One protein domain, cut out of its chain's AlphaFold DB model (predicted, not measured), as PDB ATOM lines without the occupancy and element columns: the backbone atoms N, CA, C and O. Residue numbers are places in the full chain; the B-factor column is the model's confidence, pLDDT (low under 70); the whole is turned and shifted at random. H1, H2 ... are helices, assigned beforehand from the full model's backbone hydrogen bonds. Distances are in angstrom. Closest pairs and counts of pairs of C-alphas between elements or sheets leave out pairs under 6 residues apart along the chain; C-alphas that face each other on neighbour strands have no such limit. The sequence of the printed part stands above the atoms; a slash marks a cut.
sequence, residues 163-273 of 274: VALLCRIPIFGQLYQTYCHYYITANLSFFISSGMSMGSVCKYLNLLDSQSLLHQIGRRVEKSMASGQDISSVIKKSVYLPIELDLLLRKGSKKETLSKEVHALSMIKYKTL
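What this domain is: This is residues 163 to 273 of the 274 residues of the protein "Type II secretory pathway competence component" of Pediococcus pentosaceus (UniProt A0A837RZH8). Six helices follow one another round a loose ring: the two longest, H2 and H7, run side by side in opposite ways, and H3, H4, H5 and H6 lead from the end of H2 round to H7. The ring is nearly closed, with contact from H3 on to H7 and from H7 to H2, while H3 is only close to H2; the small H1 lies by the first end of H2. The printed part has 111 residues with seven named helices, H1 to H7 in chain order, and no named strand, and its class is all helix. The whole is compact, with a radius of gyration of the C-alphas of 13.6 A and spans of 37 by 28 by 23 A.

Where its parts are: The longest helix by residues, H2, holds residues 173 to 193 and measures 29.6 A from C-alpha 173 at (-15.245, 11.895, -10.678) to C-alpha 193 at (-38.709, 24.491, -23.652). H7, residues 255 to 271, is 24.4 A long and ends with C-alpha 271 at (-31.374, 14.396, -6.683). H4, residues 213 to 226, is 20.0 A long, and H3, residues 198 to 207, is 14.4 A long. The shorter helices are H6, residues 243 to 250, H5, residues 231 to 237, and H1, residues 163 to 166.

How they stand to each other: H2 and H7 touch at a shallow tilt of 25 degrees, opposite ways, with the C-alphas of Tyr 182 and Ser 266 closest at 4.8 A. H6 and H7 form a helical hairpin at a shallow tilt of 7 degrees; residues 258 to 265 of H7 alone touch H6, and the closest C-alphas, of Leu 248 and Leu 258, are 7.0 A apart. H5 and H6 form another helical hairpin, at 13 degrees, with the C-alphas of Ser 232 and Asp 246 closest at 5.6 A. H4 touches H5 with residues 220 to 225 alone, at a steep tilt of 59 degrees, the closest C-alphas being those of Val 221 and Ile 231, 6.1 A apart. H3 and H4 touch at a steep tilt of 54 degrees, with the C-alphas of Leu 205 and His 215 closest at 4.7 A. The helix packing is thus part aligned, part crossed. H2 and H3 are close but not clearly touching, their closest C-alphas, of Phe 191 and Val 201, 6.8 A apart. H1 is close to H2 but not clearly touching, with the C-alphas of Leu 166 and Gly 173 closest at 5.4 A. Among the pairs that are apart are H2 and H5, and H4 and H7. Each O i to N i+4 pair is within hydrogen-bond range in H2, H3, H4, H5 and H7, and 3 of 4 are in H6; H1 is too short for such a pair, and its 1 pair of O i and N i+3 is within range.

The domain as a whole: The C-alphas farthest apart, of Ile 171 and Lys 254, are 38.8 A apart. The printed part has no cut; the link from H1 to H2 is short, and the other links are tight. The mean pLDDT of the printed part is 79.9, and residues 163 to 173, 210 to 211 and 273 are under 70.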
ATOM      1  N   VAL A 163     -12.495  18.015 -18.142       62.53
ATOM      2  CA  VAL A 163     -13.759  17.530 -17.571       62.53
ATOM      3  C   VAL A 163     -13.841  16.010 -17.647       62.53
ATOM      4  O   VAL A 163     -14.122  15.372 -16.643       62.53
ATOM      5  N   ALA A 164     -13.521  15.403 -18.796       64.31
ATOM      6  CA  ALA A 164     -13.503  13.947 -18.927       64.31
ATOM      7  C   ALA A 164     -12.476  13.279 -17.997       64.31
ATOM      8  O   ALA A 164     -12.738  12.194 -17.485       64.31
ATOM      9  N   LEU A 165     -11.322  13.916 -17.768       64.12
ATOM     10  CA  LEU A 165     -10.306  13.406 -16.850       64.12
ATOM     11  C   LEU A 165     -10.736  13.572 -15.387       64.12
ATOM     12  O   LEU A 165     -10.562  12.637 -14.614       64.12
ATOM     13  N   LEU A 166     -11.363  14.700 -15.032       65.44
ATOM     14  CA  LEU A 166     -11.973  14.928 -13.716       65.44
ATOM     15  C   LEU A 166     -13.070  13.900 -13.424       65.44
ATOM     16  O   LEU A 166     -13.059  13.303 -12.354       65.44
ATOM     17  N   CYS A 167     -13.955  13.628 -14.388       59.75
ATOM     18  CA  CYS A 167     -15.002  12.608 -14.271       59.75
ATOM     19  C   CYS A 167     -14.449  11.189 -14.060       59.75
ATOM     20  O   CYS A 167     -15.175  10.321 -13.593       59.75
ATOM     21  N   ARG A 168     -13.183  10.928 -14.408       65.12
ATOM     22  CA  ARG A 168     -12.556   9.601 -14.296       65.12
ATOM     23  C   ARG A 168     -11.818   9.384 -12.970       65.12
ATOM     24  O   ARG A 168     -11.285   8.301 -12.748       65.12
ATOM     25  N   ILE A 169     -11.764  10.398 -12.104       69.88
ATOM     26  CA  ILE A 169     -11.140  10.298 -10.781       69.88
ATOM     27  C   ILE A 169     -12.061   9.469  -9.867       69.88
ATOM     28  O   ILE A 169     -13.228   9.816  -9.730       69.88
ATOM     29  N   PRO A 170     -11.580   8.411  -9.197       50.31
ATOM     30  CA  PRO A 170     -12.446   7.469  -8.479       50.31
ATOM     31  C   PRO A 170     -13.208   8.070  -7.284       50.31
ATOM     32  O   PRO A 170     -14.266   7.565  -6.938       50.31
ATOM     33  N   ILE A 171     -12.714   9.156  -6.676       63.12
ATOM     34  CA  ILE A 171     -13.340   9.772  -5.489       63.12
ATOM     35  C   ILE A 171     -14.258  10.946  -5.876       63.12
ATOM     36  O   ILE A 171     -15.407  11.012  -5.453       63.12
ATOM     37  N   PHE A 172     -13.778  11.871  -6.715       67.62
ATOM     38  CA  PHE A 172     -14.532  13.077  -7.105       67.62
ATOM     39  C   PHE A 172     -15.220  12.967  -8.469       67.62
ATOM     40  O   PHE A 172     -16.094  13.771  -8.796       67.62
ATOM     41  N   GLY A 173     -14.823  11.997  -9.289       69.38
ATOM     42  CA  GLY A 173     -15.245  11.895 -10.678       69.38
ATOM     43  C   GLY A 173     -16.692  11.475 -10.832       69.38
ATOM     44  O   GLY A 173     -17.379  12.060 -11.658       69.38
ATOM     45  N   GLN A 174     -17.193  10.569  -9.990       73.56
ATOM     46  CA  GLN A 174     -18.603  10.174 -10.021       73.56
ATOM     47  C   GLN A 174     -19.522  11.345  -9.635       73.56
ATOM     48  O   GLN A 174     -20.515  11.600 -10.314       73.56
ATOM     49  N   LEU A 175     -19.143  12.133  -8.621       75.44
ATOM     50  CA  LEU A 175     -19.872  13.347  -8.237       75.44
ATOM     51  C   LEU A 175     -19.848  14.396  -9.361       75.44
ATOM     52  O   LEU A 175     -20.881  14.957  -9.730       75.44
ATOM     53  N   TYR A 176     -18.673  14.628  -9.952       75.62
ATOM     54  CA  TYR A 176     -18.506  15.590 -11.043       75.62
ATOM     55  C   TYR A 176     -19.199  15.142 -12.339       75.62
ATOM     56  O   TYR A 176     -19.717  15.967 -13.093       75.62
ATOM     57  N   GLN A 177     -19.268  13.836 -12.586       80.19
ATOM     58  CA  GLN A 177     -19.997  13.244 -13.702       80.19
ATOM     59  C   GLN A 177     -21.502  13.458 -13.538       80.19
ATOM     60  O   GLN A 177     -22.139  13.951 -14.468       80.19
ATOM     61  N   THR A 178     -22.054  13.180 -12.355       79.75
ATOM     62  CA  THR A 178     -23.463  13.450 -12.034       79.75
ATOM     63  C   THR A 178     -23.786  14.939 -12.176       79.75
ATOM     64  O   THR A 178     -24.806  15.297 -12.769       79.75
ATOM     65  N   TYR A 179     -22.877  15.819 -11.738       80.25
ATOM     66  CA  TYR A 179     -22.992  17.263 -11.959       80.25
ATOM     67  C   TYR A 179     -23.049  17.616 -13.450       80.25
ATOM     68  O   TYR A 179     -23.933  18.362 -13.871       80.25
ATOM     69  N   CYS A 180     -22.144  17.066 -14.263       82.06
ATOM     70  CA  CYS A 180     -22.128  17.304 -15.706       82.06
ATOM     71  C   CYS A 180     -23.408  16.796 -16.380       82.06
ATOM     72  O   CYS A 180     -23.974  17.503 -17.214       82.06
ATOM     73  N   HIS A 181     -23.896  15.610 -15.994       87.44
ATOM     74  CA  HIS A 181     -25.158  15.057 -16.491       87.44
ATOM     75  C   HIS A 181     -26.316  16.001 -16.198       87.44
ATOM     76  O   HIS A 181     -27.047  16.361 -17.119       87.44
ATOM     77  N   TYR A 182     -26.455  16.448 -14.949       85.69
ATOM     78  CA  TYR A 182     -27.465  17.434 -14.570       85.69
ATOM     79  C   TYR A 182     -27.328  18.721 -15.389       85.69
ATOM     80  O   TYR A 182     -28.279  19.130 -16.052       85.69
ATOM     81  N   TYR A 183     -26.139  19.327 -15.389       82.38
ATOM     82  CA  TYR A 183     -25.881  20.618 -16.020       82.38
ATOM     83  C   TYR A 183     -26.222  20.610 -17.514       82.38
ATOM     84  O   TYR A 183     -26.932  21.494 -17.992       82.38
ATOM     85  N   ILE A 184     -25.761  19.605 -18.261       86.81
ATOM     86  CA  ILE A 184     -25.996  19.519 -19.709       86.81
ATOM     87  C   ILE A 184     -27.476  19.272 -19.999       86.81
ATOM     88  O   ILE A 184     -28.056  19.940 -20.852       86.81
ATOM     89  N   THR A 185     -28.097  18.346 -19.267       87.25
ATOM     90  CA  THR A 185     -29.495  17.960 -19.497       87.25
ATOM     91  C   THR A 185     -30.454  19.096 -19.122       87.25
ATOM     92  O   THR A 185     -31.417  19.344 -19.840       87.25
ATOM     93  N   ALA A 186     -30.162  19.852 -18.060       80.31
ATOM     94  CA  ALA A 186     -30.945  21.021 -17.661       80.31
ATOM     95  C   ALA A 186     -30.867  22.153 -18.700       80.31
ATOM     96  O   ALA A 186     -31.899  22.699 -19.086       80.31
ATOM     97  N   ASN A 187     -29.664  22.467 -19.202       83.38
ATOM     98  CA  ASN A 187     -29.503  23.463 -20.268       83.38
ATOM     99  C   ASN A 187     -30.226  23.029 -21.550       83.38
ATOM    100  O   ASN A 187     -30.926  23.826 -22.165       83.38
ATOM    101  N   LEU A 188     -30.117  21.752 -21.928       85.88
ATOM    102  CA  LEU A 188     -30.813  21.225 -23.098       85.88
ATOM    103  C   LEU A 188     -32.340  21.285 -22.938       85.88
ATOM    104  O   LEU A 188     -33.029  21.705 -23.862       85.88
ATOM    105  N   SER A 189     -32.866  20.926 -21.763       83.62
ATOM    106  CA  SER A 189     -34.291  21.061 -21.441       83.62
ATOM    107  C   SER A 189     -34.768  22.505 -21.596       83.62
ATOM    108  O   SER A 189     -35.783  22.724 -22.257       83.62
ATOM    109  N   PHE A 190     -34.003  23.469 -21.069       79.00
ATOM    110  CA  PHE A 190     -34.288  24.901 -21.182       79.00
ATOM    111  C   PHE A 190     -34.311  25.381 -22.640       79.00
ATOM    112  O   PHE A 190     -35.214  26.113 -23.045       79.00
ATOM    113  N   PHE A 191     -33.356  24.943 -23.464       82.56
ATOM    114  CA  PHE A 191     -33.346  25.313 -24.880       82.56
ATOM    115  C   PHE A 191     -34.571  24.764 -25.622       82.56
ATOM    116  O   PHE A 191     -35.218  25.498 -26.370       82.56
ATOM    117  N   ILE A 192     -34.932  23.499 -25.382       83.06
ATOM    118  CA  ILE A 192     -36.101  22.873 -26.016       83.06
ATOM    119  C   ILE A 192     -37.402  23.521 -25.514       83.06
ATOM    120  O   ILE A 192     -38.291  23.782 -26.324       83.06
ATOM    121  N   SER A 193     -37.521  23.823 -24.213       74.75
ATOM    122  CA  SER A 193     -38.709  24.491 -23.652       74.75
ATOM    123  C   SER A 193     -38.885  25.908 -24.186       74.75
ATOM    124  O   SER A 193     -40.010  26.372 -24.321       74.75
ATOM    125  N   SER A 194     -37.781  26.576 -24.529       70.94
ATOM    126  CA  SER A 194     -37.779  27.905 -25.153       70.94
ATOM    127  C   SER A 194     -38.144  27.865 -26.646       70.94
ATOM    128  O   SER A 194     -38.024  28.867 -27.342       70.94
ATOM    129  N   GLY A 195     -38.543  26.704 -27.177       74.31
ATOM    130  CA  GLY A 195     -38.944  26.534 -28.574       74.31
ATOM    131  C   GLY A 195     -37.784  26.456 -29.570       74.31
ATOM    132  O   GLY A 195     -38.028  26.289 -30.772       74.31
ATOM    133  N   MET A 196     -36.528  26.511 -29.107       76.44
ATOM    134  CA  MET A 196     -35.360  26.515 -29.990       76.44
ATOM    135  C   MET A 196     -35.313  25.246 -30.853       76.44
ATOM    136  O   MET A 196     -35.587  24.129 -30.406       76.44
ATOM    137  N   SER A 197     -34.965  25.404 -32.131       79.25
ATOM    138  CA  SER A 197     -34.629  24.267 -32.993       79.25
ATOM    139  C   SER A 197     -33.237  23.733 -32.650       79.25
ATOM    140  O   SER A 197     -32.378  24.489 -32.197       79.25
ATOM    141  N   MET A 198     -32.974  22.451 -32.920       77.88
ATOM    142  CA  MET A 198     -31.668  21.847 -32.624       77.88
ATOM    143  C   MET A 198     -30.512  22.562 -33.348       77.88
ATOM    144  O   MET A 198     -29.441  22.741 -32.778       77.88
ATOM    145  N   GLY A 199     -30.755  23.070 -34.562       77.00
ATOM    146  CA  GLY A 199     -29.790  23.909 -35.281       77.00
ATOM    147  C   GLY A 199     -29.492  25.236 -34.571       77.00
ATOM    148  O   GLY A 199     -28.331  25.630 -34.473       77.00
ATOM    149  N   SER A 200     -30.512  25.891 -34.005       74.06
ATOM    150  CA  SER A 200     -30.336  27.125 -33.221       74.06
ATOM    151  C   SER A 200     -29.562  26.864 -31.930       74.06
ATOM    152  O   SER A 200     -28.712  27.666 -31.551       74.06
ATOM    153  N   VAL A 201     -29.805  25.713 -31.291       82.06
ATOM    154  CA  VAL A 201     -29.033  25.264 -30.124       82.06
ATOM    155  C   VAL A 201     -27.571  25.060 -30.500       82.06
ATOM    156  O   VAL A 201     -26.706  25.636 -29.853       82.06
ATOM    157  N   CYS A 202     -27.268  24.320 -31.570       81.31
ATOM    158  CA  CYS A 202     -25.886  24.125 -32.021       81.31
ATOM    159  C   CYS A 202     -25.178  25.454 -32.323       81.31
ATOM    160  O   CYS A 202     -24.054  25.665 -31.865       81.31
ATOM    161  N   LYS A 203     -25.853  26.384 -33.014       77.81
ATOM    162  CA  LYS A 203     -25.312  27.722 -33.292       77.81
ATOM    163  C   LYS A 203     -25.017  28.487 -32.002       77.81
ATOM    164  O   LYS A 203     -23.931  29.034 -31.858       77.81
ATOM    165  N   TYR A 204     -25.944  28.473 -31.045       78.94
ATOM    166  CA  TYR A 204     -25.756  29.095 -29.736       78.94
ATOM    167  C   TYR A 204     -24.573  28.492 -28.972       78.94
ATOM    168  O   TYR A 204     -23.734  29.224 -28.453       78.94
ATOM    169  N   LEU A 205     -24.457  27.159 -28.943       83.50
ATOM    170  CA  LEU A 205     -23.348  26.475 -28.279       83.50
ATOM    171  C   LEU A 205     -21.995  26.908 -28.861       83.50
ATOM    172  O   LEU A 205     -21.065  27.169 -28.104       83.50
ATOM    173  N   ASN A 206     -21.898  27.061 -30.182       78.31
ATOM    174  CA  ASN A 206     -20.677  27.513 -30.853       78.31
ATOM    175  C   ASN A 206     -20.315  28.982 -30.570       78.31
ATOM    176  O   ASN A 206     -19.150  29.350 -30.699       78.31
ATOM    177  N   LEU A 207     -21.277  29.807 -30.151       74.31
ATOM    178  CA  LEU A 207     -21.062  31.210 -29.778       74.31
ATOM    179  C   LEU A 207     -20.647  31.392 -28.308       74.31
ATOM    180  O   LEU A 207     -20.200  32.472 -27.919       74.31
ATOM    181  N   LEU A 208     -20.785  30.348 -27.485       71.44
ATOM    182  CA  LEU A 208     -20.257  30.334 -26.122       71.44
ATOM    183  C   LEU A 208     -18.723  30.324 -26.135       71.44
ATOM    184  O   LEU A 208     -18.096  29.954 -27.126       71.44
ATOM    185  N   ASP A 209     -18.116  30.688 -25.002       71.62
ATOM    186  CA  ASP A 209     -16.660  30.669 -24.835       71.62
ATOM    187  C   ASP A 209     -16.079  29.308 -25.254       71.62
ATOM    188  O   ASP A 209     -16.559  28.256 -24.817       71.62
ATOM    189  N   SER A 210     -15.022  29.345 -26.068       69.88
ATOM    190  CA  SER A 210     -14.236  28.193 -26.523       69.88
ATOM    191  C   SER A 210     -13.790  27.245 -25.397       69.88
ATOM    192  O   SER A 210     -13.636  26.034 -25.605       69.88
ATOM    193  N   GLN A 211     -13.610  27.771 -24.182       66.44
ATOM    194  CA  GLN A 211     -13.259  26.993 -22.998       66.44
ATOM    195  C   GLN A 211     -14.471  26.398 -22.272       66.44
ATOM    196  O   GLN A 211     -14.290  25.591 -21.369       66.44
ATOM    197  N   SER A 212     -15.705  26.720 -22.654       73.94
ATOM    198  CA  SER A 212     -16.898  26.148 -22.027       73.94
ATOM    199  C   SER A 212     -17.153  24.701 -22.473       73.94
ATOM    200  O   SER A 212     -16.906  24.311 -23.619       73.94
ATOM    201  N   LEU A 213     -17.692  23.883 -21.561       77.94
ATOM    202  CA  LEU A 213     -18.078  22.497 -21.860       77.94
ATOM    203  C   LEU A 213     -19.153  22.436 -22.957       77.94
ATOM    204  O   LEU A 213     -19.073  21.609 -23.860       77.94
ATOM    205  N   LEU A 214     -20.122  23.352 -22.897       81.94
ATOM    206  CA  LEU A 214     -21.218  23.473 -23.858       81.94
ATOM    207  C   LEU A 214     -20.719  23.799 -25.274       81.94
ATOM    208  O   LEU A 214     -21.153  23.144 -26.219       81.94
ATOM    209  N   HIS A 215     -19.749  24.710 -25.420       81.38
ATOM    210  CA  HIS A 215     -19.120  24.993 -26.714       81.38
ATOM    211  C   HIS A 215     -18.425  23.764 -27.299       81.38
ATOM    212  O   HIS A 215     -18.588  23.434 -28.472       81.38
ATOM    213  N   GLN A 216     -17.672  23.029 -26.478       80.88
ATOM    214  CA  GLN A 216     -16.969  21.838 -26.958       80.88
ATOM    215  C   GLN A 216     -17.921  20.696 -27.322       80.88
ATOM    216  O   GLN A 216     -17.609  19.921 -28.227       80.88
ATOM    217  N   ILE A 217     -19.078  20.602 -26.661       84.62
ATOM    218  CA  ILE A 217     -20.164  19.704 -27.069       84.62
ATOM    219  C   ILE A 217     -20.738  20.152 -28.411       84.62
ATOM    220  O   ILE A 217     -20.802  19.328 -29.318       84.62
ATOM    221  N   GLY A 218     -21.081  21.436 -28.560       85.19
ATOM    222  CA  GLY A 218     -21.594  22.010 -29.809       85.19
ATOM    223  C   GLY A 218     -20.687  21.698 -30.995       85.19
ATOM    224  O   GLY A 218     -21.123  21.078 -31.961       85.19
ATOM    225  N   ARG A 219     -19.386  21.969 -30.853       85.19
ATOM    226  CA  ARG A 219     -18.382  21.686 -31.887       85.19
ATOM    227  C   ARG A 219     -18.247  20.194 -32.212       85.19
ATOM    228  O   ARG A 219     -18.011  19.831 -33.362       85.19
ATOM    229  N   ARG A 220     -18.360  19.305 -31.215       84.69
ATOM    230  CA  ARG A 220     -18.328  17.843 -31.437       84.69
ATOM    231  C   ARG A 220     -19.577  17.357 -32.163       84.69
ATOM    232  O   ARG A 220     -19.453  16.525 -33.056       84.69
ATOM    233  N   VAL A 221     -20.745  17.877 -31.793       86.00
ATOM    234  CA  VAL A 221     -22.025  17.577 -32.447       86.00
ATOM    235  C   VAL A 221     -22.000  18.053 -33.896       86.00
ATOM    236  O   VAL A 221     -22.267  17.260 -34.790       86.00
ATOM    237  N   GLU A 222     -21.579  19.291 -34.148       84.19
ATOM    238  CA  GLU A 222     -21.454  19.851 -35.496       84.19
ATOM    239  C   GLU A 222     -20.476  19.048 -36.361       84.19
ATOM    240  O   GLU A 222     -20.810  18.666 -37.480       84.19
ATOM    241  N   LYS A 223     -19.299  18.700 -35.821       85.25
ATOM    242  CA  LYS A 223     -18.322  17.861 -36.530       85.25
ATOM    243  C   LYS A 223     -18.876  16.464 -36.838       85.25
ATOM    244  O   LYS A 223     -18.625  15.946 -37.921       85.25
ATOM    245  N   SER A 224     -19.623  15.865 -35.907       83.62
ATOM    246  CA  SER A 224     -20.286  14.569 -36.107       83.62
ATOM    247  C   SER A 224     -21.317  14.651 -37.231       83.62
ATOM    248  O   SER A 224     -21.249  13.863 -38.173       83.62
ATOM    249  N   MET A 225     -22.195  15.656 -37.188       81.69
ATOM    250  CA  MET A 225     -23.224  15.878 -38.205       81.69
ATOM    251  C   MET A 225     -22.621  16.157 -39.587       81.69
ATOM    252  O   MET A 225     -23.070  15.577 -40.570       81.69
ATOM    253  N   ALA A 226     -21.563  16.971 -39.666       82.25
ATOM    254  CA  ALA A 226     -20.849  17.245 -40.916       82.25
ATOM    255  C   ALA A 226     -20.194  15.987 -41.517       82.25
ATOM    256  O   ALA A 226     -20.053  15.882 -42.730       82.25
ATOM    257  N   SER A 227     -19.820  15.018 -40.675       82.62
ATOM    258  CA  SER A 227     -19.292  13.715 -41.099       82.62
ATOM    259  C   SER A 227     -20.369  12.655 -41.385       82.62
ATOM    260  O   SER A 227     -20.031  11.489 -41.572       82.62
ATOM    261  N   GLY A 228     -21.655  13.027 -41.375       78.62
ATOM    262  CA  GLY A 228     -22.780  12.103 -41.574       78.62
ATOM    263  C   GLY A 228     -23.051  11.162 -40.391       78.62
ATOM    264  O   GLY A 228     -23.823  10.217 -40.524       78.62
ATOM    265  N   GLN A 229     -22.421  11.393 -39.234       79.56
ATOM    266  CA  GLN A 229     -22.616  10.597 -38.021       79.56
ATOM    267  C   GLN A 229     -23.727  11.181 -37.144       79.56
ATOM    268  O   GLN A 229     -23.761  12.384 -36.877       79.56
ATOM    269  N   ASP A 230     -24.580  10.301 -36.617       80.81
ATOM    270  CA  ASP A 230     -25.677  10.658 -35.714       80.81
ATOM    271  C   ASP A 230     -25.166  11.217 -34.370       80.81
ATOM    272  O   ASP A 230     -24.125  10.799 -33.846       80.81
ATOM    273  N   ILE A 231     -25.939  12.128 -33.775       81.75
ATOM    274  CA  ILE A 231     -25.712  12.742 -32.459       81.75
ATOM    275  C   ILE A 231     -25.553  11.661 -31.385       81.75
ATOM    276  O   ILE A 231     -24.712  11.797 -30.494       81.75
ATOM    277  N   SER A 232     -26.269  10.541 -31.521       82.50
ATOM    278  CA  SER A 232     -26.138   9.348 -30.678       82.50
ATOM    279  C   SER A 232     -24.692   8.883 -30.484       82.50
ATOM    280  O   SER A 232     -24.299   8.457 -29.393       82.50
ATOM    281  N   SER A 233     -23.858   8.987 -31.523       81.62
ATOM    282  CA  SER A 233     -22.451   8.584 -31.455       81.62
ATOM    283  C   SER A 233     -21.623   9.502 -30.545       81.62
ATOM    284  O   SER A 233     -20.718   9.034 -29.849       81.62
ATOM    285  N   VAL A 234     -21.965  10.794 -30.487       84.00
ATOM    286  CA  VAL A 234     -21.323  11.791 -29.618       84.00
ATOM    287  C   VAL A 234     -21.712  11.561 -28.162       84.00
ATOM    288  O   VAL A 234     -20.849  11.657 -27.286       84.00
ATOM    289  N   ILE A 235     -22.977  11.210 -27.910       85.62
ATOM    290  CA  ILE A 235     -23.495  10.904 -26.569       85.62
ATOM    291  C   ILE A 235     -22.777   9.678 -26.002       85.62
ATOM    292  O   ILE A 235     -22.177   9.759 -24.935       85.62
ATOM    293  N   LYS A 236     -22.730   8.575 -26.761       83.81
ATOM    294  CA  LYS A 236     -22.101   7.313 -26.326       83.81
ATOM    295  C   LYS A 236     -20.598   7.424 -26.074       83.81
ATOM    296  O   LYS A 236     -20.074   6.762 -25.185       83.81
ATOM    297  N   LYS A 237     -19.890   8.257 -26.843       82.50
ATOM    298  CA  LYS A 237     -18.437   8.463 -26.687       82.50
ATOM    299  C   LYS A 237     -18.075   9.423 -25.544       82.50
ATOM    300  O   LYS A 237     -16.899   9.529 -25.199       82.50
ATOM    301  N   SER A 238     -19.041  10.139 -24.967       81.88
ATOM    302  CA  SER A 238     -18.786  11.207 -23.993       81.88
ATOM    303  C   SER A 238     -19.199  10.793 -22.579       81.88
ATOM    304  O   SER A 238     -20.374  10.810 -22.247       81.88
ATOM    305  N   VAL A 239     -18.223  10.516 -21.705       79.56
ATOM    306  CA  VAL A 239     -18.447  10.104 -20.294       79.56
ATOM    307  C   VAL A 239     -19.289  11.115 -19.496       79.56
ATOM    308  O   VAL A 239     -20.034  10.752 -18.587       79.56
ATOM    309  N   TYR A 240     -19.174  12.395 -19.840       80.94
ATOM    310  CA  TYR A 240     -19.883  13.499 -19.197       80.94
ATOM    311  C   TYR A 240     -21.297  13.732 -19.765       80.94
ATOM    312  O   TYR A 240     -21.967  14.648 -19.298       80.94
ATOM    313  N   LEU A 241     -21.763  12.942 -20.745       83.94
ATOM    314  CA  LEU A 241     -23.167  12.913 -21.169       83.94
ATOM    315  C   LEU A 241     -23.867  11.670 -20.594       83.94
ATOM    316  O   LEU A 241     -23.272  10.591 -20.577       83.94
ATOM    317  N   PRO A 242     -25.121  11.800 -20.133       86.06
ATOM    318  CA  PRO A 242     -25.905  10.655 -19.691       86.06
ATOM    319  C   PRO A 242     -26.353   9.825 -20.901       86.06
ATOM    320  O   PRO A 242     -26.841  10.378 -21.887       86.06
ATOM    321  N   ILE A 243     -26.216   8.498 -20.834       85.56
ATOM    322  CA  ILE A 243     -26.642   7.590 -21.914       85.56
ATOM    323  C   ILE A 243     -28.163   7.612 -22.105       85.56
ATOM    324  O   ILE A 243     -28.662   7.424 -23.208       85.56
ATOM    325  N   GLU A 244     -28.906   7.920 -21.045       88.50
ATOM    326  CA  GLU A 244     -30.359   8.059 -21.050       88.50
ATOM    327  C   GLU A 244     -30.818   9.172 -22.002       88.50
ATOM    328  O   GLU A 244     -31.894   9.077 -22.588       88.50
ATOM    329  N   LEU A 245     -29.981  10.197 -22.222       87.62
ATOM    330  CA  LEU A 245     -30.270  11.268 -23.174       87.62
ATOM    331  C   LEU A 245     -30.325  10.758 -24.622       87.62
ATOM    332  O   LEU A 245     -31.144  11.242 -25.398       87.62
ATOM    333  N   ASP A 246     -29.499   9.767 -24.975       89.31
ATOM    334  CA  ASP A 246     -29.538   9.121 -26.294       89.31
ATOM    335  C   ASP A 246     -30.909   8.485 -26.546       89.31
ATOM    336  O   ASP A 246     -31.529   8.688 -27.588       89.31
ATOM    337  N   LEU A 247     -31.415   7.761 -25.548       86.94
ATOM    338  CA  LEU A 247     -32.689   7.058 -25.633       86.94
ATOM    339  C   LEU A 247     -33.868   8.029 -25.790       86.94
ATOM    340  O   LEU A 247     -34.746   7.797 -26.620       86.94
ATOM    341  N   LEU A 248     -33.861   9.139 -25.043       87.12
ATOM    342  CA  LEU A 248     -34.901  10.168 -25.133       87.12
ATOM    343  C   LEU A 248     -34.915  10.868 -26.496       87.12
ATOM    344  O   LEU A 248     -35.983  11.076 -27.068       87.12
ATOM    345  N   LEU A 249     -33.744  11.197 -27.046       85.19
ATOM    346  CA  LEU A 249     -33.649  11.842 -28.358       85.19
ATOM    347  C   LEU A 249     -34.089  10.903 -29.490       85.19
ATOM    348  O   LEU A 249     -34.795  11.329 -30.401       85.19
ATOM    349  N   ARG A 250     -33.739   9.612 -29.406       83.88
ATOM    350  CA  ARG A 250     -34.120   8.592 -30.401       83.88
ATOM    351  C   ARG A 250     -35.603   8.241 -30.383       83.88
ATOM    352  O   ARG A 250     -36.132   7.832 -31.410       83.88
ATOM    353  N   LYS A 251     -36.278   8.421 -29.244       85.50
ATOM    354  CA  LYS A 251     -37.725   8.206 -29.114       85.50
ATOM    355  C   LYS A 251     -38.537   9.088 -30.073       85.50
ATOM    356  O   LYS A 251     -39.682   8.759 -30.366       85.50
ATOM    357  N   GLY A 252     -37.962  10.191 -30.570       77.75
ATOM    358  CA  GLY A 252     -38.607  11.045 -31.570       77.75
ATOM    359  C   GLY A 252     -39.870  11.742 -31.049       77.75
ATOM    360  O   GLY A 252     -40.744  12.108 -31.833       77.75
ATOM    361  N   SER A 253     -39.993  11.903 -29.727       81.19
ATOM    362  CA  SER A 253     -41.142  12.544 -29.084       81.19
ATOM    363  C   SER A 253     -41.347  13.974 -29.604       81.19
ATOM    364  O   SER A 253     -40.389  14.676 -29.937       81.19
ATOM    365  N   LYS A 254     -42.598  14.460 -29.601       85.00
ATOM    366  CA  LYS A 254     -42.898  15.883 -29.865       85.00
ATOM    367  C   LYS A 254     -42.054  16.784 -28.950       85.00
ATOM    368  O   LYS A 254     -41.831  16.429 -27.793       85.00
ATOM    369  N   LYS A 255     -41.635  17.963 -29.436       79.50
ATOM    370  CA  LYS A 255     -40.738  18.892 -28.708       79.50
ATOM    371  C   LYS A 255     -41.171  19.162 -27.263       79.50
ATOM    372  O   LYS A 255     -40.335  19.137 -26.367       79.50
ATOM    373  N   GLU A 256     -42.461  19.387 -27.032       80.31
ATOM    374  CA  GLU A 256     -43.016  19.643 -25.694       80.31
ATOM    375  C   GLU A 256     -42.837  18.447 -24.750       80.31
ATOM    376  O   GLU A 256     -42.421  18.605 -23.603       80.31
ATOM    377  N   THR A 257     -43.108  17.238 -25.243       86.25
ATOM    378  CA  THR A 257     -42.921  15.995 -24.487       86.25
ATOM    379  C   THR A 257     -41.443  15.729 -24.240       86.25
ATOM    380  O   THR A 257     -41.057  15.448 -23.109       86.25
ATOM    381  N   LEU A 258     -40.601  15.903 -25.263       86.50
ATOM    382  CA  LEU A 258     -39.153  15.754 -25.147       86.50
ATOM    383  C   LEU A 258     -38.574  16.729 -24.112       86.50
ATOM    384  O   LEU A 258     -37.755  16.336 -23.290       86.50
ATOM    385  N   SER A 259     -39.036  17.983 -24.097       84.19
ATOM    386  CA  SER A 259     -38.619  18.971 -23.097       84.19
ATOM    387  C   SER A 259     -38.917  18.497 -21.673       84.19
ATOM    388  O   SER A 259     -38.029  18.556 -20.821       84.19
ATOM    389  N   LYS A 260     -40.127  17.969 -21.430       86.44
ATOM    390  CA  LYS A 260     -40.537  17.421 -20.126       86.44
ATOM    391  C   LYS A 260     -39.720  16.187 -19.735       86.44
ATOM    392  O   LYS A 260     -39.297  16.089 -18.588       86.44
ATOM    393  N   GLU A 261     -39.464  15.275 -20.671       90.31
ATOM    394  CA  GLU A 261     -38.663  14.064 -20.434       90.31
ATOM    395  C   GLU A 261     -37.203  14.407 -20.095       90.31
ATOM    396  O   GLU A 261     -36.653  13.913 -19.110       90.31
ATOM    397  N   VAL A 262     -36.588  15.314 -20.860       88.75
ATOM    398  CA  VAL A 262     -35.223  15.805 -20.615       88.75
ATOM    399  C   VAL A 262     -35.171  16.590 -19.296       88.75
ATOM    400  O   VAL A 262     -34.228  16.436 -18.518       88.75
ATOM    401  N   HIS A 263     -36.209  17.370 -18.977       88.62
ATOM    402  CA  HIS A 263     -36.317  18.046 -17.684       88.62
ATOM    403  C   HIS A 263     -36.359  17.046 -16.524       88.62
ATOM    404  O   HIS A 263     -35.591  17.174 -15.570       88.62
ATOM    405  N   ALA A 264     -37.207  16.020 -16.621       88.50
ATOM    406  CA  ALA A 264     -37.323  14.977 -15.608       88.50
ATOM    407  C   ALA A 264     -35.991  14.245 -15.397       88.50
ATOM    408  O   ALA A 264     -35.569  14.066 -14.253       88.50
ATOM    409  N   LEU A 265     -35.277  13.915 -16.480       89.62
ATOM    410  CA  LEU A 265     -33.936  13.334 -16.404       89.62
ATOM    411  C   LEU A 265     -32.966  14.254 -15.648       89.62
ATOM    412  O   LEU A 265     -32.225  13.783 -14.785       89.62
ATOM    413  N   SER A 266     -32.997  15.565 -15.913       87.12
ATOM    414  CA  SER A 266     -32.161  16.522 -15.181       87.12
ATOM    415  C   SER A 266     -32.480  16.527 -13.679       87.12
ATOM    416  O   SER A 266     -31.565  16.465 -12.862       87.12
ATOM    417  N   MET A 267     -33.759  16.489 -13.296       85.06
ATOM    418  CA  MET A 267     -34.176  16.466 -11.890       85.06
ATOM    419  C   MET A 267     -33.769  15.174 -11.176       85.06
ATOM    420  O   MET A 267     -33.373  15.221 -10.012       85.06
ATOM    421  N   ILE A 268     -33.814  14.031 -11.867       87.94
ATOM    422  CA  ILE A 268     -33.315  12.755 -11.333       87.94
ATOM    423  C   ILE A 268     -31.810  12.857 -11.061       87.94
ATOM    424  O   ILE A 268     -31.380  12.573  -9.947       87.94
ATOM    425  N   LYS A 269     -31.017  13.341 -12.030       85.62
ATOM    426  CA  LYS A 269     -29.562  13.516 -11.857       85.62
ATOM    427  C   LYS A 269     -29.225  14.531 -10.758       85.62
ATOM    428  O   LYS A 269     -28.258  14.332 -10.035       85.62
ATOM    429  N   TYR A 270     -30.033  15.582 -10.595       80.62
ATOM    430  CA  TYR A 270     -29.882  16.553  -9.508       80.62
ATOM    431  C   TYR A 270     -30.091  15.920  -8.129       80.62
ATOM    432  O   TYR A 270     -29.291  16.152  -7.232       80.62
ATOM    433  N   LYS A 271     -31.126  15.087  -7.958       78.75
ATOM    434  CA  LYS A 271     -31.374  14.396  -6.683       78.75
ATOM    435  C   LYS A 271     -30.245  13.448  -6.289       78.75
ATOM    436  O   LYS A 271     -29.996  13.296  -5.109       78.75
ATOM    437  N   THR A 272     -29.558  12.838  -7.254       76.12
ATOM    438  CA  THR A 272     -28.389  11.976  -7.001       76.12
ATOM    439  C   THR A 272     -27.134  12.763  -6.593       76.12
ATOM    440  O   THR A 272     -26.145  12.166  -6.182       76.12
ATOM    441  N   LEU A 273     -27.138  14.089  -6.749       69.38
ATOM    442  CA  LEU A 273     -26.020  14.965  -6.389       69.38
ATOM    443  C   LEU A 273     -26.109  15.495  -4.946       69.38
ATOM    444  O   LEU A 273     -25.100  15.973  -4.427       69.38
TER     445      LEU A 273